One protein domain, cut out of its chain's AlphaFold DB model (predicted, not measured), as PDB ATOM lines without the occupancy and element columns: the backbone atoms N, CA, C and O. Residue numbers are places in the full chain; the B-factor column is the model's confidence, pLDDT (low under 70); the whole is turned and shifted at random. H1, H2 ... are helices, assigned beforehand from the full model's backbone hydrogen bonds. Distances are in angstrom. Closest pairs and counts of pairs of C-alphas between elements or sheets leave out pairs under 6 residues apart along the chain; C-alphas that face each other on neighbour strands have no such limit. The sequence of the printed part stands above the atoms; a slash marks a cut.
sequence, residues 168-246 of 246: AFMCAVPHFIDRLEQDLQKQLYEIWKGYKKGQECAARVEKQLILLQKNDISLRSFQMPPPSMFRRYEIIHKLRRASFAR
ATOM      1  N   ALA A 168     -13.880   0.924  43.821       43.38
ATOM      2  CA  ALA A 168     -13.592  -0.349  43.173       43.38
ATOM      3  C   ALA A 168     -14.524  -1.491  43.610       43.38
ATOM      4  O   ALA A 168     -14.794  -2.389  42.821       43.38
ATOM      5  N   PHE A 169     -15.044  -1.428  44.840       53.00
ATOM      6  CA  PHE A 169     -15.858  -2.483  45.455       53.00
ATOM      7  C   PHE A 169     -17.086  -1.918  46.163       53.00
ATOM      8  O   PHE A 169     -17.588  -2.501  47.126       53.00
ATOM      9  N   MET A 170     -17.575  -0.755  45.727       62.97
ATOM     10  CA  MET A 170     -18.899  -0.341  46.155       62.97
ATOM     11  C   MET A 170     -19.862  -1.406  45.656       62.97
ATOM     12  O   MET A 170     -19.720  -1.877  44.530       62.97
ATOM     13  N   CYS A 171     -20.806  -1.799  46.508       76.00
ATOM     14  CA  CYS A 171     -21.895  -2.682  46.129       76.00
ATOM     15  C   CYS A 171     -22.811  -1.961  45.127       76.00
ATOM     16  O   CYS A 171     -23.888  -1.481  45.479       76.00
ATOM     17  N   ALA A 172     -22.313  -1.742  43.921       80.88
ATOM     18  CA  ALA A 172     -22.902  -0.926  42.890       80.88
ATOM     19  C   ALA A 172     -22.224  -1.239  41.558       80.88
ATOM     20  O   ALA A 172     -21.086  -1.706  41.497       80.88
ATOM     21  N   VAL A 173     -22.928  -0.888  40.489       84.62
ATOM     22  CA  VAL A 173     -22.399  -0.934  39.131       84.62
ATOM     23  C   VAL A 173     -21.144  -0.042  39.028       84.62
ATOM     24  O   VAL A 173     -21.160   1.084  39.541       84.62
ATOM     25  N   PRO A 174     -20.057  -0.493  38.372       81.69
ATOM     26  CA  PRO A 174     -18.834   0.291  38.234       81.69
ATOM     27  C   PRO A 174     -19.079   1.617  37.514       81.69
ATOM     28  O   PRO A 174     -19.732   1.671  36.476       81.69
ATOM     29  N   HIS A 175     -18.478   2.695  38.012       75.94
ATOM     30  CA  HIS A 175     -18.659   4.046  37.464       75.94
ATOM     31  C   HIS A 175     -18.143   4.229  36.022       75.94
ATOM     32  O   HIS A 175     -18.438   5.241  35.392       75.94
ATOM     33  N   PHE A 176     -17.317   3.306  35.521       81.44
ATOM     34  CA  PHE A 176     -16.780   3.326  34.159       81.44
ATOM     35  C   PHE A 176     -17.575   2.444  33.188       81.44
ATOM     36  O   PHE A 176     -17.125   2.282  32.056       81.44
ATOM     37  N   ILE A 177     -18.725   1.890  33.602       84.06
ATOM     38  CA  ILE A 177     -19.542   0.997  32.768       84.06
ATOM     39  C   ILE A 177     -19.810   1.581  31.378       84.06
ATOM     40  O   ILE A 177     -19.617   0.884  30.391       84.06
ATOM     41  N   ASP A 178     -20.090   2.882  31.285       81.12
ATOM     42  CA  ASP A 178     -20.365   3.585  30.024       81.12
ATOM     43  C   ASP A 178     -19.223   3.515  28.992       81.12
ATOM     44  O   ASP A 178     -19.421   3.852  27.826       81.12
ATOM     45  N   ARG A 179     -18.008   3.146  29.414       81.44
ATOM     46  CA  ARG A 179     -16.825   3.024  28.547       81.44
ATOM     47  C   ARG A 179     -16.604   1.605  28.031       81.44
ATOM     48  O   ARG A 179     -15.729   1.409  27.195       81.44
ATOM     49  N   LEU A 180     -17.331   0.630  28.566       84.62
ATOM     50  CA  LEU A 180     -17.216  -0.771  28.179       84.62
ATOM     51  C   LEU A 180     -18.005  -1.046  26.897       84.62
ATOM     52  O   LEU A 180     -18.879  -0.266  26.518       84.62
ATOM     53  N   GLU A 181     -17.726  -2.166  26.237       87.88
ATOM     54  CA  GLU A 181     -18.544  -2.626  25.113       87.88
ATOM     55  C   GLU A 181     -19.987  -2.910  25.568       87.88
ATOM     56  O   GLU A 181     -20.217  -3.347  26.697       87.88
ATOM     57  N   GLN A 182     -20.972  -2.660  24.699       87.62
ATOM     58  CA  GLN A 182     -22.400  -2.729  25.055       87.62
ATOM     59  C   GLN A 182     -22.820  -4.089  25.627       87.62
ATOM     60  O   GLN A 182     -23.621  -4.141  26.560       87.62
ATOM     61  N   ASP A 183     -22.265  -5.181  25.108       90.94
ATOM     62  CA  ASP A 183     -22.587  -6.526  25.586       90.94
ATOM     63  C   ASP A 183     -22.079  -6.747  27.012       90.94
ATOM     64  O   ASP A 183     -22.787  -7.298  27.858       90.94
ATOM     65  N   LEU A 184     -20.895  -6.213  27.320       89.38
ATOM     66  CA  LEU A 184     -20.323  -6.259  28.658       89.38
ATOM     67  C   LEU A 184     -21.097  -5.373  29.641       89.38
ATOM     68  O   LEU A 184     -21.303  -5.757  30.793       89.38
ATOM     69  N   GLN A 185     -21.578  -4.214  29.181       91.44
ATOM     70  CA  GLN A 185     -22.460  -3.359  29.978       91.44
ATOM     71  C   GLN A 185     -23.729  -4.116  30.381       91.44
ATOM     72  O   GLN A 185     -24.066  -4.153  31.564       91.44
ATOM     73  N   LYS A 186     -24.404  -4.769  29.425       93.31
ATOM     74  CA  LYS A 186     -25.614  -5.562  29.694       93.31
ATOM     75  C   LYS A 186     -25.350  -6.667  30.717       93.31
ATOM     76  O   LYS A 186     -26.103  -6.794  31.678       93.31
ATOM     77  N   GLN A 187     -24.259  -7.418  30.560       93.81
ATOM     78  CA  GLN A 187     -23.893  -8.488  31.496       93.81
ATOM     79  C   GLN A 187     -23.628  -7.960  32.914       93.81
ATOM     80  O   GLN A 187     -24.079  -8.557  33.892       93.81
ATOM     81  N   LEU A 188     -22.961  -6.808  33.045       91.19
ATOM     82  CA  LEU A 188     -22.775  -6.151  34.341       91.19
ATOM     83  C   LEU A 188     -24.102  -5.684  34.947       91.19
ATOM     84  O   LEU A 188     -24.320  -5.881  36.143       91.19
ATOM     85  N   TYR A 189     -25.002  -5.103  34.154       91.94
ATOM     86  CA  TYR A 189     -26.325  -4.715  34.646       91.94
ATOM     87  C   TYR A 189     -27.138  -5.915  35.134       91.94
ATOM     88  O   TYR A 189     -27.789  -5.803  36.170       91.94
ATOM     89  N   GLU A 190     -27.059  -7.062  34.459       93.88
ATOM     90  CA  GLU A 190     -27.734  -8.288  34.898       93.88
ATOM     91  C   GLU A 190     -27.184  -8.807  36.239       93.88
ATOM     92  O   GLU A 190     -27.966  -9.172  37.115       93.88
ATOM     93  N   ILE A 191     -25.865  -8.742  36.478       91.94
ATOM     94  CA  ILE A 191     -25.264  -9.109  37.782       91.94
ATOM     95  C   ILE A 191     -25.824  -8.243  38.923       91.94
ATOM     96  O   ILE A 191     -26.097  -8.732  40.028       91.94
ATOM     97  N   TRP A 192     -25.999  -6.946  38.664       90.38
ATOM     98  CA  TRP A 192     -26.475  -5.971  39.649       90.38
ATOM     99  C   TRP A 192     -27.994  -5.792  39.668       90.38
ATOM    100  O   TRP A 192     -28.518  -5.017  40.477       90.38
ATOM    101  N   LYS A 193     -28.724  -6.518  38.822       92.12
ATOM    102  CA  LYS A 193     -30.174  -6.409  38.709       92.12
ATOM    103  C   LYS A 193     -30.842  -6.767  40.032       92.12
ATOM    104  O   LYS A 193     -30.507  -7.751  40.694       92.12
ATOM    105  N   GLY A 194     -31.770  -5.909  40.451       88.00
ATOM    106  CA  GLY A 194     -32.512  -6.077  41.700       88.00
ATOM    107  C   GLY A 194     -31.694  -5.881  42.983       88.00
ATOM    108  O   GLY A 194     -32.226  -6.127  44.065       88.00
ATOM    109  N   TYR A 195     -30.433  -5.436  42.911       88.19
ATOM    110  CA  TYR A 195     -29.655  -5.119  44.111       88.19
ATOM    111  C   TYR A 195     -30.239  -3.904  44.848       88.19
ATOM    112  O   TYR A 195     -30.434  -2.841  44.256       88.19
ATOM    113  N   LYS A 196     -30.467  -4.043  46.160       84.19
ATOM    114  CA  LYS A 196     -30.827  -2.931  47.052       84.19
ATOM    115  C   LYS A 196     -29.658  -2.596  47.973       84.19
ATOM    116  O   LYS A 196     -29.009  -3.483  48.527       84.19
ATOM    117  N   LYS A 197     -29.410  -1.300  48.172       79.56
ATOM    118  CA  LYS A 197     -28.325  -0.801  49.029       79.56
ATOM    119  C   LYS A 197     -28.473  -1.350  50.453       79.56
ATOM    120  O   LYS A 197     -29.508  -1.151  51.080       79.56
ATOM    121  N   GLY A 198     -27.429  -2.012  50.953       73.56
ATOM    122  CA  GLY A 198     -27.406  -2.628  52.287       73.56
ATOM    123  C   GLY A 198     -27.537  -4.152  52.285       73.56
ATOM    124  O   GLY A 198     -27.282  -4.769  53.312       73.56
ATOM    125  N   GLN A 199     -27.863  -4.764  51.143       77.31
ATOM    126  CA  GLN A 199     -27.764  -6.214  50.975       77.31
ATOM    127  C   GLN A 199     -26.306  -6.652  50.815       77.31
ATOM    128  O   GLN A 199     -25.472  -5.896  50.297       77.31
ATOM    129  N   GLU A 200     -26.020  -7.893  51.208       82.38
ATOM    130  CA  GLU A 200     -24.728  -8.522  50.964       82.38
ATOM    131  C   GLU A 200     -24.439  -8.571  49.456       82.38
ATOM    132  O   GLU A 200     -25.297  -8.908  48.634       82.38
ATOM    133  N   CYS A 201     -23.233  -8.151  49.079       85.56
ATOM    134  CA  CYS A 201     -22.864  -7.961  47.680       85.56
ATOM    135  C   CYS A 201     -21.600  -8.721  47.274       85.56
ATOM    136  O   CYS A 201     -21.222  -8.643  46.108       85.56
ATOM    137  N   ALA A 202     -20.968  -9.463  48.193       82.06
ATOM    138  CA  ALA A 202     -19.696 -10.145  47.955       82.06
ATOM    139  C   ALA A 202     -19.760 -11.058  46.719       82.06
ATOM    140  O   ALA A 202     -18.980 -10.885  45.787       82.06
ATOM    141  N   ALA A 203     -20.786 -11.910  46.640       84.62
ATOM    142  CA  ALA A 203     -20.999 -12.810  45.505       84.62
ATOM    143  C   ALA A 203     -21.224 -12.074  44.168       84.62
ATOM    144  O   ALA A 203     -20.840 -12.558  43.105       84.62
ATOM    145  N   ARG A 204     -21.848 -10.888  44.190       88.06
ATOM    146  CA  ARG A 204     -22.053 -10.070  42.979       88.06
ATOM    147  C   ARG A 204     -20.758  -9.393  42.542       88.06
ATOM    148  O   ARG A 204     -20.454  -9.368  41.352       88.06
ATOM    149  N   VAL A 205     -19.991  -8.879  43.502       85.06
ATOM    150  CA  VAL A 205     -18.669  -8.295  43.255       85.06
ATOM    151  C   VAL A 205     -17.740  -9.342  42.650       85.06
ATOM    152  O   VAL A 205     -17.086  -9.055  41.656       85.06
ATOM    153  N   GLU A 206     -17.730 -10.562  43.177       84.50
ATOM    154  CA  GLU A 206     -16.927 -11.660  42.638       84.50
ATOM    155  C   GLU A 206     -17.302 -11.996  41.189       84.50
ATOM    156  O   GLU A 206     -16.434 -12.002  40.316       84.50
ATOM    157  N   LYS A 207     -18.601 -12.152  40.889       89.62
ATOM    158  CA  LYS A 207     -19.085 -12.357  39.510       89.62
ATOM    159  C   LYS A 207     -18.659 -11.231  38.570       89.62
ATOM    160  O   LYS A 207     -18.249 -11.491  37.442       89.62
ATOM    161  N   GLN A 208     -18.729  -9.985  39.034       89.81
ATOM    162  CA  GLN A 208     -18.246  -8.834  38.277       89.81
ATOM    163  C   GLN A 208     -16.736  -8.914  38.019       89.81
ATOM    164  O   GLN A 208     -16.301  -8.624  36.908       89.81
ATOM    165  N   LEU A 209     -15.930  -9.272  39.021       85.69
ATOM    166  CA  LEU A 209     -14.476  -9.366  38.871       85.69
ATOM    167  C   LEU A 209     -14.091 -10.452  37.870       85.69
ATOM    168  O   LEU A 209     -13.284 -10.180  36.985       85.69
ATOM    169  N   ILE A 210     -14.715 -11.627  37.961       88.81
ATOM    170  CA  ILE A 210     -14.509 -12.729  37.013       88.81
ATOM    171  C   ILE A 210     -14.863 -12.276  35.594       88.81
ATOM    172  O   ILE A 210     -14.086 -12.482  34.662       88.81
ATOM    173  N   LEU A 211     -16.011 -11.611  35.429       91.06
ATOM    174  CA  LEU A 211     -16.449 -11.105  34.132       91.06
ATOM    175  C   LEU A 211     -15.446 -10.104  33.539       91.06
ATOM    176  O   LEU A 211     -15.139 -10.164  32.352       91.06
ATOM    177  N   LEU A 212     -14.918  -9.192  34.350       87.81
ATOM    178  CA  LEU A 212     -13.970  -8.180  33.886       87.81
ATOM    179  C   LEU A 212     -12.587  -8.764  33.590       87.81
ATOM    180  O   LEU A 212     -11.981  -8.383  32.592       87.81
ATOM    181  N   GLN A 213     -12.119  -9.715  34.400       85.94
ATOM    182  CA  GLN A 213     -10.876 -10.446  34.145       85.94
ATOM    183  C   GLN A 213     -10.955 -11.257  32.852       85.94
ATOM    184  O   GLN A 213     -10.009 -11.238  32.075       85.94
ATOM    185  N   LYS A 214     -12.099 -11.896  32.574       91.25
ATOM    186  CA  LYS A 214     -12.329 -12.638  31.324       91.25
ATOM    187  C   LYS A 214     -12.240 -11.755  30.069       91.25
ATOM    188  O   LYS A 214     -12.005 -12.273  28.986       91.25
ATOM    189  N   ASN A 215     -12.448 -10.448  30.213       88.44
ATOM    190  CA  ASN A 215     -12.385  -9.473  29.125       88.44
ATOM    191  C   ASN A 215     -11.110  -8.604  29.189       88.44
ATOM    192  O   ASN A 215     -11.110  -7.494  28.662       88.44
ATOM    193  N   ASP A 216     -10.058  -9.064  29.879       86.88
ATOM    194  CA  ASP A 216      -8.760  -8.381  30.030       86.88
ATOM    195  C   ASP A 216      -8.839  -6.944  30.587       86.88
ATOM    196  O   ASP A 216      -7.955  -6.103  30.384       86.88
ATOM    197  N   ILE A 217      -9.888  -6.630  31.352       82.50
ATOM    198  CA  ILE A 217     -10.047  -5.307  31.955       82.50
ATOM    199  C   ILE A 217      -9.281  -5.262  33.270       82.50
ATOM    200  O   ILE A 217      -9.633  -5.903  34.262       82.50
ATOM    201  N   SER A 218      -8.235  -4.436  33.288       76.56
ATOM    202  CA  SER A 218      -7.391  -4.286  34.468       76.56
ATOM    203  C   SER A 218      -8.191  -3.821  35.693       76.56
ATOM    204  O   SER A 218      -8.988  -2.880  35.633       76.56
ATOM    205  N   LEU A 219      -7.882  -4.394  36.859       67.94
ATOM    206  CA  LEU A 219      -8.438  -3.932  38.136       67.94
ATOM    207  C   LEU A 219      -7.995  -2.500  38.492       67.94
ATOM    208  O   LEU A 219      -8.606  -1.837  39.329       67.94
ATOM    209  N   ARG A 220      -6.950  -1.985  37.832       65.06
ATOM    210  CA  ARG A 220      -6.501  -0.593  37.976       65.06
ATOM    211  C   ARG A 220      -7.493   0.399  37.366       65.06
ATOM    212  O   ARG A 220      -7.579   1.525  37.849       65.06
ATOM    213  N   SER A 221      -8.312  -0.020  36.398       63.06
ATOM    214  CA  SER A 221      -9.374   0.806  35.802       63.06
ATOM    215  C   SER A 221     -10.422   1.260  36.829       63.06
ATOM    216  O   SER A 221     -11.039   2.310  36.670       63.06
ATOM    217  N   PHE A 222     -10.569   0.532  37.941       61.03
ATOM    218  CA  PHE A 222     -11.441   0.908  39.057       61.03
ATOM    219  C   PHE A 222     -10.915   2.051  39.928       61.03
ATOM    220  O   PHE A 222     -11.681   2.642  40.693       61.03
ATOM    221  N   GLN A 223      -9.620   2.353  39.835       57.25
ATOM    222  CA  GLN A 223      -8.996   3.469  40.543       57.25
ATOM    223  C   GLN A 223      -9.121   4.782  39.768       57.25
ATOM    224  O   GLN A 223      -8.726   5.833  40.276       57.25
ATOM    225  N   MET A 224      -9.679   4.750  38.552       56.06
ATOM    226  CA  MET A 224      -9.974   5.982  37.839       56.06
ATOM    227  C   MET A 224     -10.986   6.800  38.648       56.06
ATOM    228  O   MET A 224     -11.997   6.265  39.105       56.06
ATOM    229  N   PRO A 225     -10.736   8.099  38.864       54.91
ATOM    230  CA  PRO A 225     -11.707   8.916  39.557       54.91
ATOM    231  C   PRO A 225     -12.956   9.071  38.676       54.91
ATOM    232  O   PRO A 225     -12.845   9.183  37.450       54.91
ATOM    233  N   PRO A 226     -14.159   9.088  39.276       55.91
ATOM    234  CA  PRO A 226     -15.391   9.223  38.518       55.91
ATOM    235  C   PRO A 226     -15.373  10.519  37.690       55.91
ATOM    236  O   PRO A 226     -14.820  11.530  38.138       55.91
ATOM    237  N   PRO A 227     -16.011  10.544  36.506       52.56
ATOM    238  CA  PRO A 227     -15.991  11.695  35.596       52.56
ATOM    239  C   PRO A 227     -16.471  13.013  36.239       52.56
ATOM    240  O   PRO A 227     -16.084  14.100  35.811       52.56
ATOM    241  N   SER A 228     -17.262  12.942  37.315       53.84
ATOM    242  CA  SER A 228     -17.693  14.101  38.107       53.84
ATOM    243  C   SER A 228     -16.547  14.830  38.830       53.84
ATOM    244  O   SER A 228     -16.633  16.043  39.036       53.84
ATOM    245  N   MET A 229     -15.464  14.129  39.183       47.84
ATOM    246  CA  MET A 229     -14.277  14.715  39.821       47.84
ATOM    247  C   MET A 229     -13.490  15.593  38.844       47.84
ATOM    248  O   MET A 229     -13.025  16.669  39.224       47.84
ATOM    249  N   PHE A 230     -13.407  15.178  37.578       48.59
ATOM    250  CA  PHE A 230     -12.718  15.936  36.534       48.59
ATOM    251  C   PHE A 230     -13.466  17.213  36.163       48.59
ATOM    252  O   PHE A 230     -12.838  18.261  36.072       48.59
ATOM    253  N   ARG A 231     -14.806  17.189  36.085       54.25
ATOM    254  CA  ARG A 231     -15.595  18.410  35.823       54.25
ATOM    255  C   ARG A 231     -15.355  19.502  36.865       54.25
ATOM    256  O   ARG A 231     -15.225  20.665  36.504       54.25
ATOM    257  N   ARG A 232     -15.262  19.157  38.156       50.97
ATOM    258  CA  ARG A 232     -14.944  20.142  39.208       50.97
ATOM    259  C   ARG A 232     -13.528  20.693  39.069       50.97
ATOM    260  O   ARG A 232     -13.351  21.900  39.196       50.97
ATOM    261  N   TYR A 233     -12.547  19.835  38.801       52.59
ATOM    262  CA  TYR A 233     -11.162  20.262  38.599       52.59
ATOM    263  C   TYR A 233     -11.005  21.140  37.354       52.59
ATOM    264  O   TYR A 233     -10.361  22.180  37.431       52.59
ATOM    265  N   GLU A 234     -11.650  20.789  36.242       57.41
ATOM    266  CA  GLU A 234     -11.663  21.584  35.011       57.41
ATOM    267  C   GLU A 234     -12.355  22.933  35.202       57.41
ATOM    268  O   GLU A 234     -11.833  23.944  34.742       57.41
ATOM    269  N   ILE A 235     -13.489  22.982  35.909       57.06
ATOM    270  CA  ILE A 235     -14.173  24.243  36.233       57.06
ATOM    271  C   ILE A 235     -13.268  25.123  37.098       57.06
ATOM    272  O   ILE A 235     -13.078  26.293  36.778       57.06
ATOM    273  N   ILE A 236     -12.652  24.570  38.146       59.22
ATOM    274  CA  ILE A 236     -11.707  25.307  39.000       59.22
ATOM    275  C   ILE A 236     -10.517  25.805  38.175       59.22
ATOM    276  O   ILE A 236     -10.118  26.957  38.313       59.22
ATOM    277  N   HIS A 237      -9.967  24.979  37.284       57.75
ATOM    278  CA  HIS A 237      -8.812  25.344  36.470       57.75
ATOM    279  C   HIS A 237      -9.152  26.390  35.398       57.75
ATOM    280  O   HIS A 237      -8.331  27.269  35.128       57.75
ATOM    281  N   LYS A 238     -10.354  26.334  34.812       61.31
ATOM    282  CA  LYS A 238     -10.878  27.353  33.890       61.31
ATOM    283  C   LYS A 238     -11.124  28.678  34.608       61.31
ATOM    284  O   LYS A 238     -10.694  29.712  34.110       61.31
ATOM    285  N   LEU A 239     -11.723  28.646  35.800       53.91
ATOM    286  CA  LEU A 239     -11.912  29.836  36.637       53.91
ATOM    287  C   LEU A 239     -10.573  30.463  37.042       53.91
ATOM    288  O   LEU A 239     -10.433  31.680  36.997       53.91
ATOM    289  N   ARG A 240      -9.570  29.639  37.368       60.06
ATOM    290  CA  ARG A 240      -8.225  30.109  37.722       60.06
ATOM    291  C   ARG A 240      -7.506  30.759  36.537       60.06
ATOM    292  O   ARG A 240      -6.864  31.783  36.707       60.06
ATOM    293  N   ARG A 241      -7.632  30.204  35.326       59.97
ATOM    294  CA  ARG A 241      -7.086  30.837  34.110       59.97
ATOM    295  C   ARG A 241      -7.802  32.148  33.782       59.97
ATOM    296  O   ARG A 241      -7.142  33.112  33.433       59.97
ATOM    297  N   ALA A 242      -9.120  32.204  33.965       57.66
ATOM    298  CA  ALA A 242      -9.898  33.423  33.756       57.66
ATOM    299  C   ALA A 242      -9.574  34.534  34.775       57.66
ATOM    300  O   ALA A 242      -9.702  35.707  34.445       57.66
ATOM    301  N   SER A 243      -9.139  34.188  35.994       55.50
ATOM    302  CA  SER A 243      -8.714  35.175  36.998       55.50
ATOM    303  C   SER A 243      -7.299  35.719  36.789       55.50
ATOM    304  O   SER A 243      -6.999  36.767  37.336       55.50
ATOM    305  N   PHE A 244      -6.440  35.015  36.042       54.97
ATOM    306  CA  PHE A 244      -5.083  35.470  35.691       54.97
ATOM    307  C   PHE A 244      -5.014  36.187  34.331       54.97
ATOM    308  O   PHE A 244      -3.947  36.636  33.936       54.97
ATOM    309  N   ALA A 245      -6.131  36.256  33.602       53.03
ATOM    310  CA  ALA A 245      -6.254  36.958  32.324       53.03
ATOM    311  C   ALA A 245      -6.883  38.364  32.470       53.03
ATOM    312  O   ALA A 245      -7.352  38.932  31.486       53.03
ATOM    313  N   ARG A 246      -6.929  38.896  33.696       45.22
ATOM    314  CA  ARG A 246      -7.148  40.313  34.015       45.22
ATOM    315  C   ARG A 246      -5.908  40.830  34.719       45.22
ATOM    316  O   ARG A 246      -5.636  42.032  34.557       45.22
TER     317      ARG A 246
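What this domain is: This is residues 168 to 246 of the 246 residues of an uncharacterized protein of Diploscapter pachys (UniProt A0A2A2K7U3). A small compact body with one long helical arm: H4 sticks out of the body with residues 228 to 246, of which 228 to 243 belong to H4, and makes most of the length. The body has a helical hairpin, H1 and H2, side by side and running opposite ways, with the loop stretch 168 to 181 and the short H3 on the side of the hairpin toward H4. The printed part has 79 residues with four named helices, H1, H2, H3 and H4 in that order along the chain, and no named strand; its class is all helix. The whole is only just loose, close to extended, with a radius of gyration of the C-alphas of 17.0 A, and its C-alphas span 56 by 29 by 20 A.

How they stand to each other: H4, residues 227 to 243, is the longest helix and touches no helix. H3, residues 219 to 223, is apart from H4 and touches no helix either. H2, residues 202 to 214, is only just apart from H3, with a closest C-alpha distance of 8.0 A. H1, residues 182 to 192, touches H2, and the closest C-alphas are those of Ile 191 and Arg 204, 6.2 A apart. H2 touches H1 with residues 204 to 208 alone. H1 and H2 form a helical hairpin, with a shallow tilt of 17 degrees, opposite ways, and centres 11.3 A apart. H4 is apart from H1 and from H2, and H3 is apart from H1. In H1 and H2 every O i to N i+4 pair is within hydrogen-bond range; in H4 it is 12 of 13, and in H3 0 of 1, with 2 of 2 O i to N i+3 pairs within range.

Where its parts are: H4 is 24.6 A long from first to last C-alpha, from C-alpha 227 at (-15.991, 11.695, 35.596) to C-alpha 243 at (-8.714, 35.175, 36.998). H2 is 18.4 A long and H1 15.5 A; H1 begins with C-alpha 182 at (-22.400, -2.729, 25.055). H3 is 7.8 A long.

The domain as a whole: The C-alphas of Ala 203 and Arg 246, the two farthest apart, are 56.1 A apart. Without the stretch that stands free, the body has 60 residues, spans 27 by 23 by 18 A and has a radius of gyration of 11.0 A. The printed part has no cut and ends at Arg 246, the chain's last residue. The link from H1 to H2 is short, with 9 residues; those from H2 to H3 and from H3 to H4 are tight. The mean pLDDT of the printed part is 74.2, and residues 168 to 170 and 219 to 246 of the model are under 70.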